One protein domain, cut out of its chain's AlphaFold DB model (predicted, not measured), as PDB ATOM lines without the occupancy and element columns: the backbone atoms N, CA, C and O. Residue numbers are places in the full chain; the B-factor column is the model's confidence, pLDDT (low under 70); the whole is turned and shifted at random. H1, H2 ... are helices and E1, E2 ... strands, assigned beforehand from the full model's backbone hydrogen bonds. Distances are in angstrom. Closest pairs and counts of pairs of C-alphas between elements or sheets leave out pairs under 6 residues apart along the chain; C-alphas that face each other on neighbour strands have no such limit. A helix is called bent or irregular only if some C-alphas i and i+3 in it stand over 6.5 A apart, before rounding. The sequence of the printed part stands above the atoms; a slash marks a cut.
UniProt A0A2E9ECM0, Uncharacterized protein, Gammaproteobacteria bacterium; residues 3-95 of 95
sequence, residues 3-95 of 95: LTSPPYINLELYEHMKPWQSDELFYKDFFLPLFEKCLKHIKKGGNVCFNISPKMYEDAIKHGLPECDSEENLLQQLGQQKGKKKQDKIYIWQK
ATOM      1  N   LEU A   3     -43.449  -2.251  17.444       95.75
ATOM      2  CA  LEU A   3     -43.769  -2.791  18.764       95.75
ATOM      3  C   LEU A   3     -42.560  -3.590  19.232       95.75
ATOM      4  O   LEU A   3     -42.143  -4.519  18.541       95.75
ATOM      5  N   THR A   4     -41.967  -3.201  20.357       93.88
ATOM      6  CA  THR A   4     -40.755  -3.851  20.869       93.88
ATOM      7  C   THR A   4     -40.664  -3.771  22.392       93.88
ATOM      8  O   THR A   4     -41.249  -2.886  23.015       93.88
ATOM      9  N   SER A   5     -39.933  -4.712  22.980       92.06
ATOM     10  CA  SER A   5     -39.587  -4.789  24.399       92.06
ATOM     11  C   SER A   5     -38.074  -4.557  24.536       92.06
ATOM     12  O   SER A   5     -37.300  -5.493  24.314       92.06
ATOM     13  N   PRO A   6     -37.618  -3.316  24.790       91.50
ATOM     14  CA  PRO A   6     -36.196  -3.035  24.970       91.50
ATOM     15  C   PRO A   6     -35.650  -3.732  26.232       91.50
ATOM     16  O   PRO A   6     -36.420  -3.978  27.161       91.50
ATOM     17  N   PRO A   7     -34.337  -4.025  26.287       91.12
ATOM     18  CA  PRO A   7     -33.724  -4.722  27.414       91.12
ATOM     19  C   PRO A   7     -33.869  -3.955  28.730       91.12
ATOM     20  O   PRO A   7     -33.783  -2.725  28.767       91.12
ATOM     21  N   TYR A   8     -34.000  -4.689  29.830       90.31
ATOM     22  CA  TYR A   8     -34.092  -4.126  31.178       90.31
ATOM     23  C   TYR A   8     -32.719  -3.780  31.777       90.31
ATOM     24  O   TYR A   8     -32.256  -4.430  32.716       90.31
ATOM     25  N   ILE A   9     -32.071  -2.731  31.266       90.38
ATOM     26  CA  ILE A   9     -30.768  -2.227  31.747       90.38
ATOM     27  C   ILE A   9     -29.743  -3.374  31.875       90.38
ATOM     28  O   ILE A   9     -29.315  -3.925  30.868       90.38
ATOM     29  N   ASN A  10     -29.359  -3.754  33.100       90.62
ATOM     30  CA  ASN A  10     -28.407  -4.830  33.395       90.62
ATOM     31  C   ASN A  10     -29.079  -6.146  33.825       90.62
ATOM     32  O   ASN A  10     -28.378  -7.119  34.088       90.62
ATOM     33  N   LEU A  11     -30.415  -6.190  33.919       88.62
ATOM     34  CA  LEU A  11     -31.160  -7.433  34.158       88.62
ATOM     35  C   LEU A  11     -31.182  -8.316  32.906       88.62
ATOM     36  O   LEU A  11     -31.226  -9.538  33.020       88.62
ATOM     37  N   GLU A  12     -31.119  -7.700  31.725       85.12
ATOM     38  CA  GLU A  12     -31.111  -8.378  30.432       85.12
ATOM     39  C   GLU A  12     -29.910  -7.909  29.611       85.12
ATOM     40  O   GLU A  12     -29.936  -6.860  28.970       85.12
ATOM     41  N   LEU A  13     -28.837  -8.698  29.641       87.31
ATOM     42  CA  LEU A  13     -27.634  -8.457  28.851       87.31
ATOM     43  C   LEU A  13     -27.588  -9.441  27.686       87.31
ATOM     44  O   LEU A  13     -27.625 -10.654  27.889       87.31
ATOM     45  N   TYR A  14     -27.498  -8.919  26.464       82.62
ATOM     46  CA  TYR A  14     -27.309  -9.744  25.275       82.62
ATOM     47  C   TYR A  14     -25.873 -10.262  25.167       82.62
ATOM     48  O   TYR A  14     -24.944  -9.731  25.785       82.62
ATOM     49  N   GLU A  15     -25.685 -11.291  24.343       86.06
ATOM     50  CA  GLU A  15     -24.368 -11.857  24.074       86.06
ATOM     51  C   GLU A  15     -23.413 -10.757  23.577       86.06
ATOM     52  O   GLU A  15     -23.724 -10.005  22.654       86.06
ATOM     53  N   HIS A  16     -22.262 -10.634  24.245       88.62
ATOM     54  CA  HIS A  16     -21.226  -9.613  24.015       88.62
ATOM     55  C   HIS A  16     -21.540  -8.174  24.462       88.62
ATOM     56  O   HIS A  16     -20.708  -7.285  24.248       88.62
ATOM     57  N   MET A  17     -22.661  -7.918  25.141       88.12
ATOM     58  CA  MET A  17     -22.855  -6.636  25.822       88.12
ATOM     59  C   MET A  17     -22.037  -6.563  27.111       88.12
ATOM     60  O   MET A  17     -21.982  -7.505  27.901       88.12
ATOM     61  N   LYS A  18     -21.419  -5.404  27.346       91.62
ATOM     62  CA  LYS A  18     -20.896  -5.060  28.670       91.62
ATOM     63  C   LYS A  18     -22.033  -4.459  29.499       91.62
ATOM     64  O   LYS A  18     -22.841  -3.730  28.925       91.62
ATOM     65  N   PRO A  19     -22.082  -4.714  30.817       93.88
ATOM     66  CA  PRO A  19     -23.030  -4.040  31.688       93.88
ATOM     67  C   PRO A  19     -22.922  -2.518  31.561       93.88
ATOM     68  O   PRO A  19     -21.822  -1.964  31.460       93.88
ATOM     69  N   TRP A  20     -24.066  -1.847  31.598       94.06
ATOM     70  CA  TRP A  20     -24.162  -0.399  31.704       94.06
ATOM     71  C   TRP A  20     -23.537   0.064  33.015       94.06
ATOM     72  O   TRP A  20     -23.786  -0.527  34.069       94.06
ATOM     73  N   GLN A  21     -22.732   1.126  32.958       95.19
ATOM     74  CA  GLN A  21     -22.069   1.667  34.152       95.19
ATOM     75  C   GLN A  21     -23.064   2.361  35.094       95.19
ATOM     76  O   GLN A  21     -22.822   2.439  36.295       95.19
ATOM     77  N   SER A  22     -24.181   2.852  34.554       95.12
ATOM     78  CA  SER A  22     -25.295   3.422  35.307       95.12
ATOM     79  C   SER A  22     -26.597   3.317  34.512       95.12
ATOM     80  O   SER A  22     -26.580   3.264  33.278       95.12
ATOM     81  N   ASP A  23     -27.726   3.341  35.222       93.19
ATOM     82  CA  ASP A  23     -29.065   3.391  34.622       93.19
ATOM     83  C   ASP A  23     -29.222   4.632  33.723       93.19
ATOM     84  O   ASP A  23     -29.806   4.562  32.647       93.19
ATOM     85  N   GLU A  24     -28.632   5.765  34.116       95.00
ATOM     86  CA  GLU A  24     -28.661   7.003  33.331       95.00
ATOM     87  C   GLU A  24     -28.042   6.830  31.935       95.00
ATOM     88  O   GLU A  24     -28.625   7.291  30.951       95.00
ATOM     89  N   LEU A  25     -26.890   6.155  31.831       95.69
ATOM     90  CA  LEU A  25     -26.240   5.912  30.538       95.69
ATOM     91  C   LEU A  25     -27.075   4.980  29.662       95.69
ATOM     92  O   LEU A  25     -27.156   5.190  28.457       95.69
ATOM     93  N   PHE A  26     -27.762   4.002  30.256       96.38
ATOM     94  CA  PHE A  26     -28.713   3.182  29.511       96.38
ATOM     95  C   PHE A  26     -29.813   4.040  28.867       96.38
ATOM     96  O   PHE A  26     -30.113   3.883  27.678       96.38
ATOM     97  N   TYR A  27     -30.404   4.977  29.618       97.06
ATOM     98  CA  TYR A  27     -31.466   5.822  29.075       97.06
ATOM     99  C   TYR A  27     -30.945   6.796  28.014       97.06
ATOM    100  O   TYR A  27     -31.545   6.905  26.943       97.06
ATOM    101  N   LYS A  28     -29.821   7.468  28.282       96.31
ATOM    102  CA  LYS A  28     -29.260   8.501  27.398       96.31
ATOM    103  C   LYS A  28     -28.605   7.945  26.138       96.31
ATOM    104  O   LYS A  28     -28.820   8.498  25.063       96.31
ATOM    105  N   ASP A  29     -27.849   6.857  26.250       95.94
ATOM    106  CA  ASP A  29     -27.013   6.370  25.144       95.94
ATOM    107  C   ASP A  29     -27.704   5.279  24.317       95.94
ATOM    108  O   ASP A  29     -27.303   5.009  23.182       95.94
ATOM    109  N   PHE A  30     -28.759   4.657  24.852       95.19
ATOM    110  CA  PHE A  30     -29.491   3.593  24.167       95.19
ATOM    111  C   PHE A  30     -30.991   3.857  24.052       95.19
ATOM    112  O   PHE A  30     -31.500   3.933  22.931       95.19
ATOM    113  N   PHE A  31     -31.710   3.989  25.170       96.94
ATOM    114  CA  PHE A  31     -33.175   3.959  25.151       96.94
ATOM    115  C   PHE A  31     -33.786   5.155  24.407       96.94
ATOM    116  O   PHE A  31     -34.624   4.975  23.521       96.94
ATOM    117  N   LEU A  32     -33.353   6.379  24.725       97.50
ATOM    118  CA  LEU A  32     -33.842   7.591  24.062       97.50
ATOM    119  C   LEU A  32     -33.404   7.650  22.587       97.50
ATOM    120  O   LEU A  32     -34.266   7.862  21.732       97.50
ATOM    121  N   PRO A  33     -32.142   7.341  22.222       98.00
ATOM    122  CA  PRO A  33     -31.760   7.212  20.816       98.00
ATOM    123  C   PRO A  33     -32.560   6.156  20.038       98.00
ATOM    124  O   PRO A  33     -32.826   6.339  18.846       98.00
ATOM    125  N   LEU A  34     -32.946   5.041  20.672       97.00
ATOM    126  CA  LEU A  34     -33.833   4.043  20.067       97.00
ATOM    127  C   LEU A  34     -35.211   4.654  19.783       97.00
ATOM    128  O   LEU A  34     -35.690   4.568  18.651       97.00
ATOM    129  N   PHE A  35     -35.810   5.305  20.780       97.81
ATOM    130  CA  PHE A  35     -37.089   5.999  20.645       97.81
ATOM    131  C   PHE A  35     -37.078   7.028  19.509       97.81
ATOM    132  O   PHE A  35     -37.932   6.981  18.619       97.81
ATOM    133  N   GLU A  36     -36.075   7.907  19.485       97.12
ATOM    134  CA  GLU A  36     -35.925   8.936  18.456       97.12
ATOM    135  C   GLU A  36     -35.813   8.329  17.057       97.12
ATOM    136  O   GLU A  36     -36.454   8.807  16.120       97.12
ATOM    137  N   LYS A  37     -35.048   7.243  16.897       97.44
ATOM    138  CA  LYS A  37     -34.963   6.517  15.621       97.44
ATOM    139  C   LYS A  37     -36.318   5.926  15.229       97.44
ATOM    140  O   LYS A  37     -36.722   6.070  14.071       97.44
ATOM    141  N   CYS A  38     -37.034   5.302  16.163       97.19
ATOM    142  CA  CYS A  38     -38.364   4.752  15.906       97.19
ATOM    143  C   CYS A  38     -39.335   5.844  15.437       97.19
ATOM    144  O   CYS A  38     -39.928   5.703  14.363       97.19
ATOM    145  N   LEU A  39     -39.439   6.958  16.167       96.31
ATOM    146  CA  LEU A  39     -40.293   8.084  15.782       96.31
ATOM    147  C   LEU A  39     -39.840   8.741  14.479       96.31
ATOM    148  O   LEU A  39     -40.666   9.062  13.627       96.31
ATOM    149  N   LYS A  40     -38.539   8.921  14.252       96.75
ATOM    150  CA  LYS A  40     -38.032   9.540  13.021       96.75
ATOM    151  C   LYS A  40     -38.407   8.733  11.779       96.75
ATOM    152  O   LYS A  40     -38.803   9.327  10.774       96.75
ATOM    153  N   HIS A  41     -38.337   7.405  11.850       96.69
ATOM    154  CA  HIS A  41     -38.481   6.529  10.684       96.69
ATOM    155  C   HIS A  41     -39.866   5.890  10.515       96.69
ATOM    156  O   HIS A  41     -40.177   5.421   9.418       96.69
ATOM    157  N   ILE A  42     -40.729   5.894  11.537       96.94
ATOM    158  CA  ILE A  42     -42.119   5.453  11.368       96.94
ATOM    159  C   ILE A  42     -42.854   6.381  10.376       96.94
ATOM    160  O   ILE A  42     -42.576   7.582  10.290       96.94
ATOM    161  N   LYS A  43     -43.772   5.826   9.575       95.50
ATOM    162  CA  LYS A  43     -44.638   6.608   8.672       95.50
ATOM    163  C   LYS A  43     -45.620   7.464   9.488       95.50
ATOM    164  O   LYS A  43     -45.968   7.083  10.600       95.50
ATOM    165  N   LYS A  44     -46.082   8.585   8.919       95.75
ATOM    166  CA  LYS A  44     -47.157   9.413   9.500       95.75
ATOM    167  C   LYS A  44     -48.420   8.569   9.725       95.75
ATOM    168  O   LYS A  44     -48.754   7.754   8.862       95.75
ATOM    169  N   GLY A  45     -49.086   8.755  10.862       94.94
ATOM    170  CA  GLY A  45     -50.192   7.918  11.338       94.94
ATOM    171  C   GLY A  45     -49.749   6.552  11.870       94.94
ATOM    172  O   GLY A  45     -50.575   5.658  12.037       94.94
ATOM    173  N   GLY A  46     -48.444   6.338  12.056       96.75
ATOM    174  CA  GLY A  46     -47.887   5.098  12.582       96.75
ATOM    175  C   GLY A  46     -47.604   5.180  14.078       96.75
ATOM    176  O   GLY A  46     -47.244   6.235  14.587       96.75
ATOM    177  N   ASN A  47     -47.683   4.028  14.744       98.00
ATOM    178  CA  ASN A  47     -47.458   3.921  16.184       98.00
ATOM    179  C   ASN A  47     -46.067   3.359  16.495       98.00
ATOM    180  O   ASN A  47     -45.626   2.395  15.843       98.00
ATOM    181  N   VAL A  48     -45.417   3.941  17.501       98.12
ATOM    182  CA  VAL A  48     -44.260   3.389  18.212       98.12
ATOM    183  C   VAL A  48     -44.752   2.902  19.565       98.12
ATOM    184  O   VAL A  48     -45.330   3.671  20.322       98.12
ATOM    185  N   CYS A  49     -44.545   1.623  19.852       97.69
ATOM    186  CA  CYS A  49     -45.065   0.964  21.035       97.69
ATOM    187  C   CYS A  49     -43.921   0.288  21.794       97.69
ATOM    188  O   CYS A  49     -43.229  -0.568  21.230       97.69
ATOM    189  N   PHE A  50     -43.749   0.629  23.068       97.19
ATOM    190  CA  PHE A  50     -42.777  -0.023  23.944       97.19
ATOM    191  C   PHE A  50     -43.469  -0.826  25.032       97.19
ATOM    192  O   PHE A  50     -44.282  -0.294  25.786       97.19
ATOM    193  N   ASN A  51     -43.128  -2.111  25.109       94.75
ATOM    194  CA  ASN A  51     -43.576  -2.985  26.179       94.75
ATOM    195  C   ASN A  51     -42.530  -3.011  27.294       94.75
ATOM    196  O   ASN A  51     -41.508  -3.679  27.163       94.75
ATOM    197  N   ILE A  52     -42.789  -2.245  28.354       93.81
ATOM    198  CA  ILE A  52     -41.873  -2.059  29.483       93.81
ATOM    199  C   ILE A  52     -42.638  -1.950  30.806       93.81
ATOM    200  O   ILE A  52     -43.842  -1.673  30.837       93.81
ATOM    201  N   SER A  53     -41.930  -2.140  31.916       91.94
ATOM    202  CA  SER A  53     -42.497  -1.968  33.251       91.94
ATOM    203  C   SER A  53     -42.860  -0.503  33.526       91.94
ATOM    204  O   SER A  53     -42.164   0.401  33.053       91.94
ATOM    205  N   PRO A  54     -43.868  -0.239  34.380       93.44
ATOM    206  CA  PRO A  54     -44.208   1.127  34.770       93.44
ATOM    207  C   PRO A  54     -43.043   1.907  35.380       93.44
ATOM    208  O   PRO A  54     -42.896   3.092  35.116       93.44
ATOM    209  N   LYS A  55     -42.167   1.230  36.134       93.31
ATOM    210  CA  LYS A  55     -40.971   1.858  36.704       93.31
ATOM    211  C   LYS A  55     -40.021   2.349  35.606       93.31
ATOM    212  O   LYS A  55     -39.557   3.478  35.664       93.31
ATOM    213  N   MET A  56     -39.746   1.505  34.611       94.62
ATOM    214  CA  MET A  56     -38.847   1.856  33.508       94.62
ATOM    215  C   MET A  56     -39.402   3.020  32.681       94.62
ATOM    216  O   MET A  56     -38.645   3.885  32.258       94.62
ATOM    217  N   TYR A  57     -40.722   3.069  32.492       96.44
ATOM    218  CA  TYR A  57     -41.385   4.197  31.844       96.44
ATOM    219  C   TYR A  57     -41.253   5.495  32.654       96.44
ATOM    220  O   TYR A  57     -40.819   6.511  32.115       96.44
ATOM    221  N   GLU A  58     -41.556   5.451  33.958       96.62
ATOM    222  CA  GLU A  58     -41.400   6.595  34.869       96.62
ATOM    223  C   GLU A  58     -39.955   7.121  34.881       96.62
ATOM    224  O   GLU A  58     -39.732   8.332  34.876       96.62
ATOM    225  N   ASP A  59     -38.965   6.228  34.884       96.25
ATOM    226  CA  ASP A  59     -37.552   6.604  34.845       96.25
ATOM    227  C   ASP A  59     -37.156   7.175  33.472       96.25
ATOM    228  O   ASP A  59     -36.499   8.215  33.413       96.25
ATOM    229  N   ALA A  60     -37.624   6.592  32.366       96.88
ATOM    230  CA  ALA A  60     -37.374   7.126  31.029       96.88
ATOM    231  C   ALA A  60     -37.940   8.548  30.845       96.88
ATOM    232  O   ALA A  60     -37.266   9.390  30.246       96.88
ATOM    233  N   ILE A  61     -39.121   8.851  31.405       97.81
ATOM    234  CA  ILE A  61     -39.682  10.217  31.405       97.81
ATOM    235  C   ILE A  61     -38.743  11.189  32.125       97.81
ATOM    236  O   ILE A  61     -38.434  12.253  31.589       97.81
ATOM    237  N   LYS A  62     -38.221  10.818  33.305       97.44
ATOM    238  CA  LYS A  62     -37.259  11.659  34.052       97.44
ATOM    239  C   LYS A  62     -35.994  11.954  33.246       97.44
ATOM    240  O   LYS A  62     -35.360  12.984  33.464       97.44
ATOM    241  N   HIS A  63     -35.630  11.062  32.327       96.56
ATOM    242  CA  HIS A  63     -34.477  11.221  31.444       96.56
ATOM    243  C   HIS A  63     -34.789  11.931  30.116       96.56
ATOM    244  O   HIS A  63     -33.849  12.229  29.381       96.56
ATOM    245  N   GLY A  64     -36.053  12.264  29.830       95.94
ATOM    246  CA  GLY A  64     -36.442  13.067  28.666       95.94
ATOM    247  C   GLY A  64     -37.333  12.360  27.643       95.94
ATOM    248  O   GLY A  64     -37.547  12.903  26.561       95.94
ATOM    249  N   LEU A  65     -37.861  11.171  27.951       97.56
ATOM    250  CA  LEU A  65     -38.899  10.556  27.123       97.56
ATOM    251  C   LEU A  65     -40.191  11.393  27.220       97.56
ATOM    252  O   LEU A  65     -40.622  11.691  28.337       97.56
ATOM    253  N   PRO A  66     -40.837  11.766  26.102       97.56
ATOM    254  CA  PRO A  66     -42.150  12.397  26.158       97.56
ATOM    255  C   PRO A  66     -43.198  11.418  26.703       97.56
ATOM    256  O   PRO A  66     -43.110  10.210  26.467       97.56
ATOM    257  N   GLU A  67     -44.216  11.940  27.385       98.00
ATOM    258  CA  GLU A  67     -45.367  11.138  27.811       98.00
ATOM    259  C   GLU A  67     -46.027  10.456  26.599       98.00
ATOM    260  O   GLU A  67     -46.061  11.012  25.499       98.00
ATOM    261  N   CYS A  68     -46.487   9.219  26.779       97.56
ATOM    262  CA  CYS A  68     -47.180   8.471  25.736       97.56
ATOM    263  C   CYS A  68     -48.575   9.045  25.455       97.56
ATOM    264  O   CYS A  68     -49.243   9.538  26.363       97.56
ATOM    265  N   ASP A  69     -49.057   8.888  24.222       97.94
ATOM    266  CA  ASP A  69     -50.415   9.284  23.833       97.94
ATOM    267  C   ASP A  69     -51.472   8.330  24.406       97.94
ATOM    268  O   ASP A  69     -52.589   8.734  24.732       97.94
ATOM    269  N   SER A  70     -51.126   7.046  24.526       97.06
ATOM    270  CA  SER A  70     -51.975   6.042  25.164       97.06
ATOM    271  C   SER A  70     -51.167   4.875  25.732       97.06
ATOM    272  O   SER A  70     -50.008   4.653  25.380       97.06
ATOM    273  N   GLU A  71     -51.790   4.107  26.626       95.81
ATOM    274  CA  GLU A  71     -51.217   2.891  27.197       95.81
ATOM    275  C   GLU A  71     -52.225   1.736  27.180       95.81
ATOM    276  O   GLU A  71     -53.428   1.940  27.329       95.81
ATOM    277  N   GLU A  72     -51.723   0.512  27.029       92.69
ATOM    278  CA  GLU A  72     -52.517  -0.717  27.038       92.69
ATOM    279  C   GLU A  72     -51.996  -1.689  28.099       92.69
ATOM    280  O   GLU A  72     -50.789  -1.915  28.246       92.69
ATOM    281  N   ASN A  73     -52.921  -2.308  28.835       87.38
ATOM    282  CA  ASN A  73     -52.590  -3.347  29.809       87.38
ATOM    283  C   ASN A  73     -52.508  -4.714  29.115       87.38
ATOM    284  O   ASN A  73     -53.409  -5.093  28.367       87.38
ATOM    285  N   LEU A  74     -51.490  -5.520  29.434       76.56
ATOM    286  CA  LEU A  74     -51.357  -6.898  28.938       76.56
ATOM    287  C   LEU A  74     -52.268  -7.879  29.701       76.56
ATOM    288  O   LEU A  74     -51.820  -8.823  30.358       76.56
ATOM    289  N   LEU A  75     -53.582  -7.663  29.590       66.56
ATOM    290  CA  LEU A  75     -54.613  -8.400  30.329       66.56
ATOM    291  C   LEU A  75     -54.644  -9.907  30.005       66.56
ATOM    292  O   LEU A  75     -55.067 -10.705  30.838       66.56
ATOM    293  N   GLN A  76     -54.181 -10.335  28.826       60.09
ATOM    294  CA  GLN A  76     -54.189 -11.754  28.432       60.09
ATOM    295  C   GLN A  76     -53.184 -12.619  29.210       60.09
ATOM    296  O   GLN A  76     -53.411 -13.812  29.391       60.09
ATOM    297  N   GLN A  77     -52.115 -12.024  29.742       54.16
ATOM    298  CA  GLN A  77     -51.148 -12.713  30.604       54.16
ATOM    299  C   GLN A  77     -51.632 -12.845  32.068       54.16
ATOM    300  O   GLN A  77     -50.936 -13.435  32.890       54.16
ATOM    301  N   LEU A  78     -52.838 -12.357  32.408       50.50
ATOM    302  CA  LEU A  78     -53.420 -12.417  33.763       50.50
ATOM    303  C   LEU A  78     -53.847 -13.821  34.221       50.50
ATOM    304  O   LEU A  78     -54.322 -13.973  35.352       50.50
ATOM    305  N   GLY A  79     -53.705 -14.847  33.378       61.88
ATOM    306  CA  GLY A  79     -53.848 -16.231  33.815       61.88
ATOM    307  C   GLY A  79     -52.917 -16.499  35.005       61.88
ATOM    308  O   GLY A  79     -51.704 -16.413  34.888       61.88
ATOM    309  N   GLN A  80     -53.491 -16.794  36.171       50.66
ATOM    310  CA  GLN A  80     -52.827 -17.182  37.430       50.66
ATOM    311  C   GLN A  80     -52.066 -16.113  38.252       50.66
ATOM    312  O   GLN A  80     -51.821 -16.372  39.429       50.66
ATOM    313  N   GLN A  81     -51.751 -14.910  37.746       54.28
ATOM    314  CA  GLN A  81     -50.955 -13.905  38.497       54.28
ATOM    315  C   GLN A  81     -51.684 -12.594  38.857       54.28
ATOM    316  O   GLN A  81     -51.060 -11.538  38.982       54.28
ATOM    317  N   LYS A  82     -53.003 -12.627  39.085       51.47
ATOM    318  CA  LYS A  82     -53.722 -11.450  39.612       51.47
ATOM    319  C   LYS A  82     -53.152 -11.031  40.981       51.47
ATOM    320  O   LYS A  82     -53.324 -11.737  41.969       51.47
ATOM    321  N   GLY A  83     -52.500  -9.863  41.032       56.59
ATOM    322  CA  GLY A  83     -52.245  -9.109  42.269       56.59
ATOM    323  C   GLY A  83     -50.834  -9.146  42.876       56.59
ATOM    324  O   GLY A  83     -50.677  -8.621  43.974       56.59
ATOM    325  N   LYS A  84     -49.808  -9.732  42.228       56.59
ATOM    326  CA  LYS A  84     -48.476  -9.898  42.866       56.59
ATOM    327  C   LYS A  84     -47.315  -9.059  42.310       56.59
ATOM    328  O   LYS A  84     -46.343  -8.870  43.035       56.59
ATOM    329  N   LYS A  85     -47.387  -8.515  41.089       58.16
ATOM    330  CA  LYS A  85     -46.375  -7.589  40.531       58.16
ATOM    331  C   LYS A  85     -47.044  -6.552  39.626       58.16
ATOM    332  O   LYS A  85     -48.008  -6.888  38.944       58.16
ATOM    333  N   LYS A  86     -46.538  -5.308  39.617       66.31
ATOM    334  CA  LYS A  86     -46.875  -4.335  38.562       66.31
ATOM    335  C   LYS A  86     -46.386  -4.940  37.245       66.31
ATOM    336  O   LYS A  86     -45.182  -5.071  37.057       66.31
ATOM    337  N   GLN A  87     -47.320  -5.397  36.421       76.88
ATOM    338  CA  GLN A  87     -47.027  -5.997  35.127       76.88
ATOM    339  C   GLN A  87     -46.602  -4.913  34.137       76.88
ATOM    340  O   GLN A  87     -46.994  -3.751  34.274       76.88
ATOM    341  N   ASP A  88     -45.821  -5.316  33.144       85.81
ATOM    342  CA  ASP A  88     -45.481  -4.466  32.017       85.81
ATOM    343  C   ASP A  88     -46.735  -4.022  31.267       85.81
ATOM    344  O   ASP A  88     -47.714  -4.766  31.123       85.81
ATOM    345  N   LYS A  89     -46.676  -2.790  30.774       92.81
ATOM    346  CA  LYS A  89     -47.693  -2.197  29.911       92.81
ATOM    347  C   LYS A  89     -47.105  -1.970  28.528       92.81
ATOM    348  O   LYS A  89     -45.888  -2.045  28.341       92.81
ATOM    349  N   ILE A  90     -47.971  -1.701  27.562       95.38
ATOM    350  CA  ILE A  90     -47.560  -1.163  26.269       95.38
ATOM    351  C   ILE A  90     -47.808   0.342  26.302       95.38
ATOM    352  O   ILE A  90     -48.952   0.760  26.424       95.38
ATOM    353  N   TYR A  91     -46.752   1.134  26.173       97.31
ATOM    354  CA  TYR A  91     -46.817   2.590  26.028       97.31
ATOM    355  C   TYR A  91     -46.751   2.951  24.547       97.31
ATOM    356  O   TYR A  91     -45.928   2.381  23.824       97.31
ATOM    357  N   ILE A  92     -47.630   3.840  24.083       98.00
ATOM    358  CA  ILE A  92     -47.890   4.078  22.658       98.00
ATOM    359  C   ILE A  92     -47.713   5.562  22.328       98.00
ATOM    360  O   ILE A  92     -48.346   6.419  22.938       98.00
ATOM    361  N   TRP A  93     -46.901   5.844  21.310       98.12
ATOM    362  CA  TRP A  93     -46.732   7.167  20.707       98.12
ATOM    363  C   TRP A  93     -47.176   7.148  19.243       98.12
ATOM    364  O   TRP A  93     -46.758   6.272  18.475       98.12
ATOM    365  N   GLN A  94     -47.999   8.114  18.849       96.62
ATOM    366  CA  GLN A  94     -48.504   8.309  17.492       96.62
ATOM    367  C   GLN A  94     -47.697   9.398  16.776       96.62
ATOM    368  O   GLN A  94     -47.365  10.430  17.355       96.62
ATOM    369  N   LYS A  95     -47.376   9.174  15.498       93.75
ATOM    370  CA  LYS A  95     -46.677  10.157  14.655       93.75
ATOM    371  C   LYS A  95     -47.597  10.925  13.715       93.75
ATOM    372  O   LYS A  95     -48.421  10.273  13.035       93.75
TER     373      LYS A  95
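AT A GLANCE: This is residues 3 to 95 of the 95 residues of an uncharacterized protein of Gammaproteobacteria bacterium (UniProt A0A2E9ECM0). A long helix, H1, and a small three-stranded sheet form a V that closes where the end of H1 links to E1, and the shorter helix H2 spans the open end from the sheet to H1. Residues 12 to 17, from the long stretch before H1, stick out near the open end, and the link after the short helix H3 sticks out with residues 79 to 84. The printed part has 93 residues, with three named helices and three named strands in the order H1, E1, H2, E2, H3, E3. The sheet runs E1, E3, E2, all antiparallel, and the class is mixed, helices and strands. The whole is compact, with a radius of gyration of the C-alphas of 14.1 A and spans of 36 by 35 by 26 A.

IN THESE COORDINATES: Residues 3 to 22 hold no named element. H1, residues 23 to 41, begins with C-alpha 23 at (-29.065, 3.391, 34.622) and is 25.9 A long; it is irregular, with C-alphas 29 and 32 7.0 A apart. E1, residues 47 to 52, measures 15.6 A, and H2, residues 54 to 62, measures 12.6 A. E2 is residues 70 to 73, 10.5 A, and H3 is residues 75 to 78, 5.4 A. E3, residues 89 to 94, measures 16.3 A and ends with C-alpha 94 at (-48.504, 8.309, 17.492).

HOW THE PARTS SIT: Residues 3 to 4 pair, parallel, with residues 49 to 50 of E1. E1 is an edge strand, antiparallel to the inner strand E3 at 158 degrees; N 50 and O 91 are 2.9 A apart, within hydrogen-bond range. E2, the other edge strand, is antiparallel to E3 at 156 degrees, with N 72 and O 90 2.8 A apart, within that range. E1, H2 and E2 form a split strand-helix-strand unit, two strands running the same way with E3 between them, and its crossover is right-handed. H1 only grazes the sheet, with residues 35 to 41; its closest C-alphas to E1 are those of Cys 38 and Val 48, 6.5 A. H2 only grazes it with residues 54 to 57; its closest C-alphas to E3 are those of Pro 54 and Lys 89, 6.8 A. H1, with residues 27 to 32 alone, and H2 only just touch, with 3 pairs of C-alphas within 8 A, the closest those of Tyr 27 and Ala 60, 6.4 A; they are about perpendicular at 86 degrees. H3 is not on the sheet and is apart from H1, H2 and E1. Each O i to N i+4 pair of H2 is within hydrogen-bond range, against 13 of 15 in H1; H3 is too short for such a pair.

THE WHOLE: The C-alphas of Lys 40 and Gln 80 are the two farthest apart, 39.1 A. The printed part has no cut, and no link between named elements is long. The mean pLDDT of the printed part is 89.4; residues 75 to 86, which include H3, are under 70.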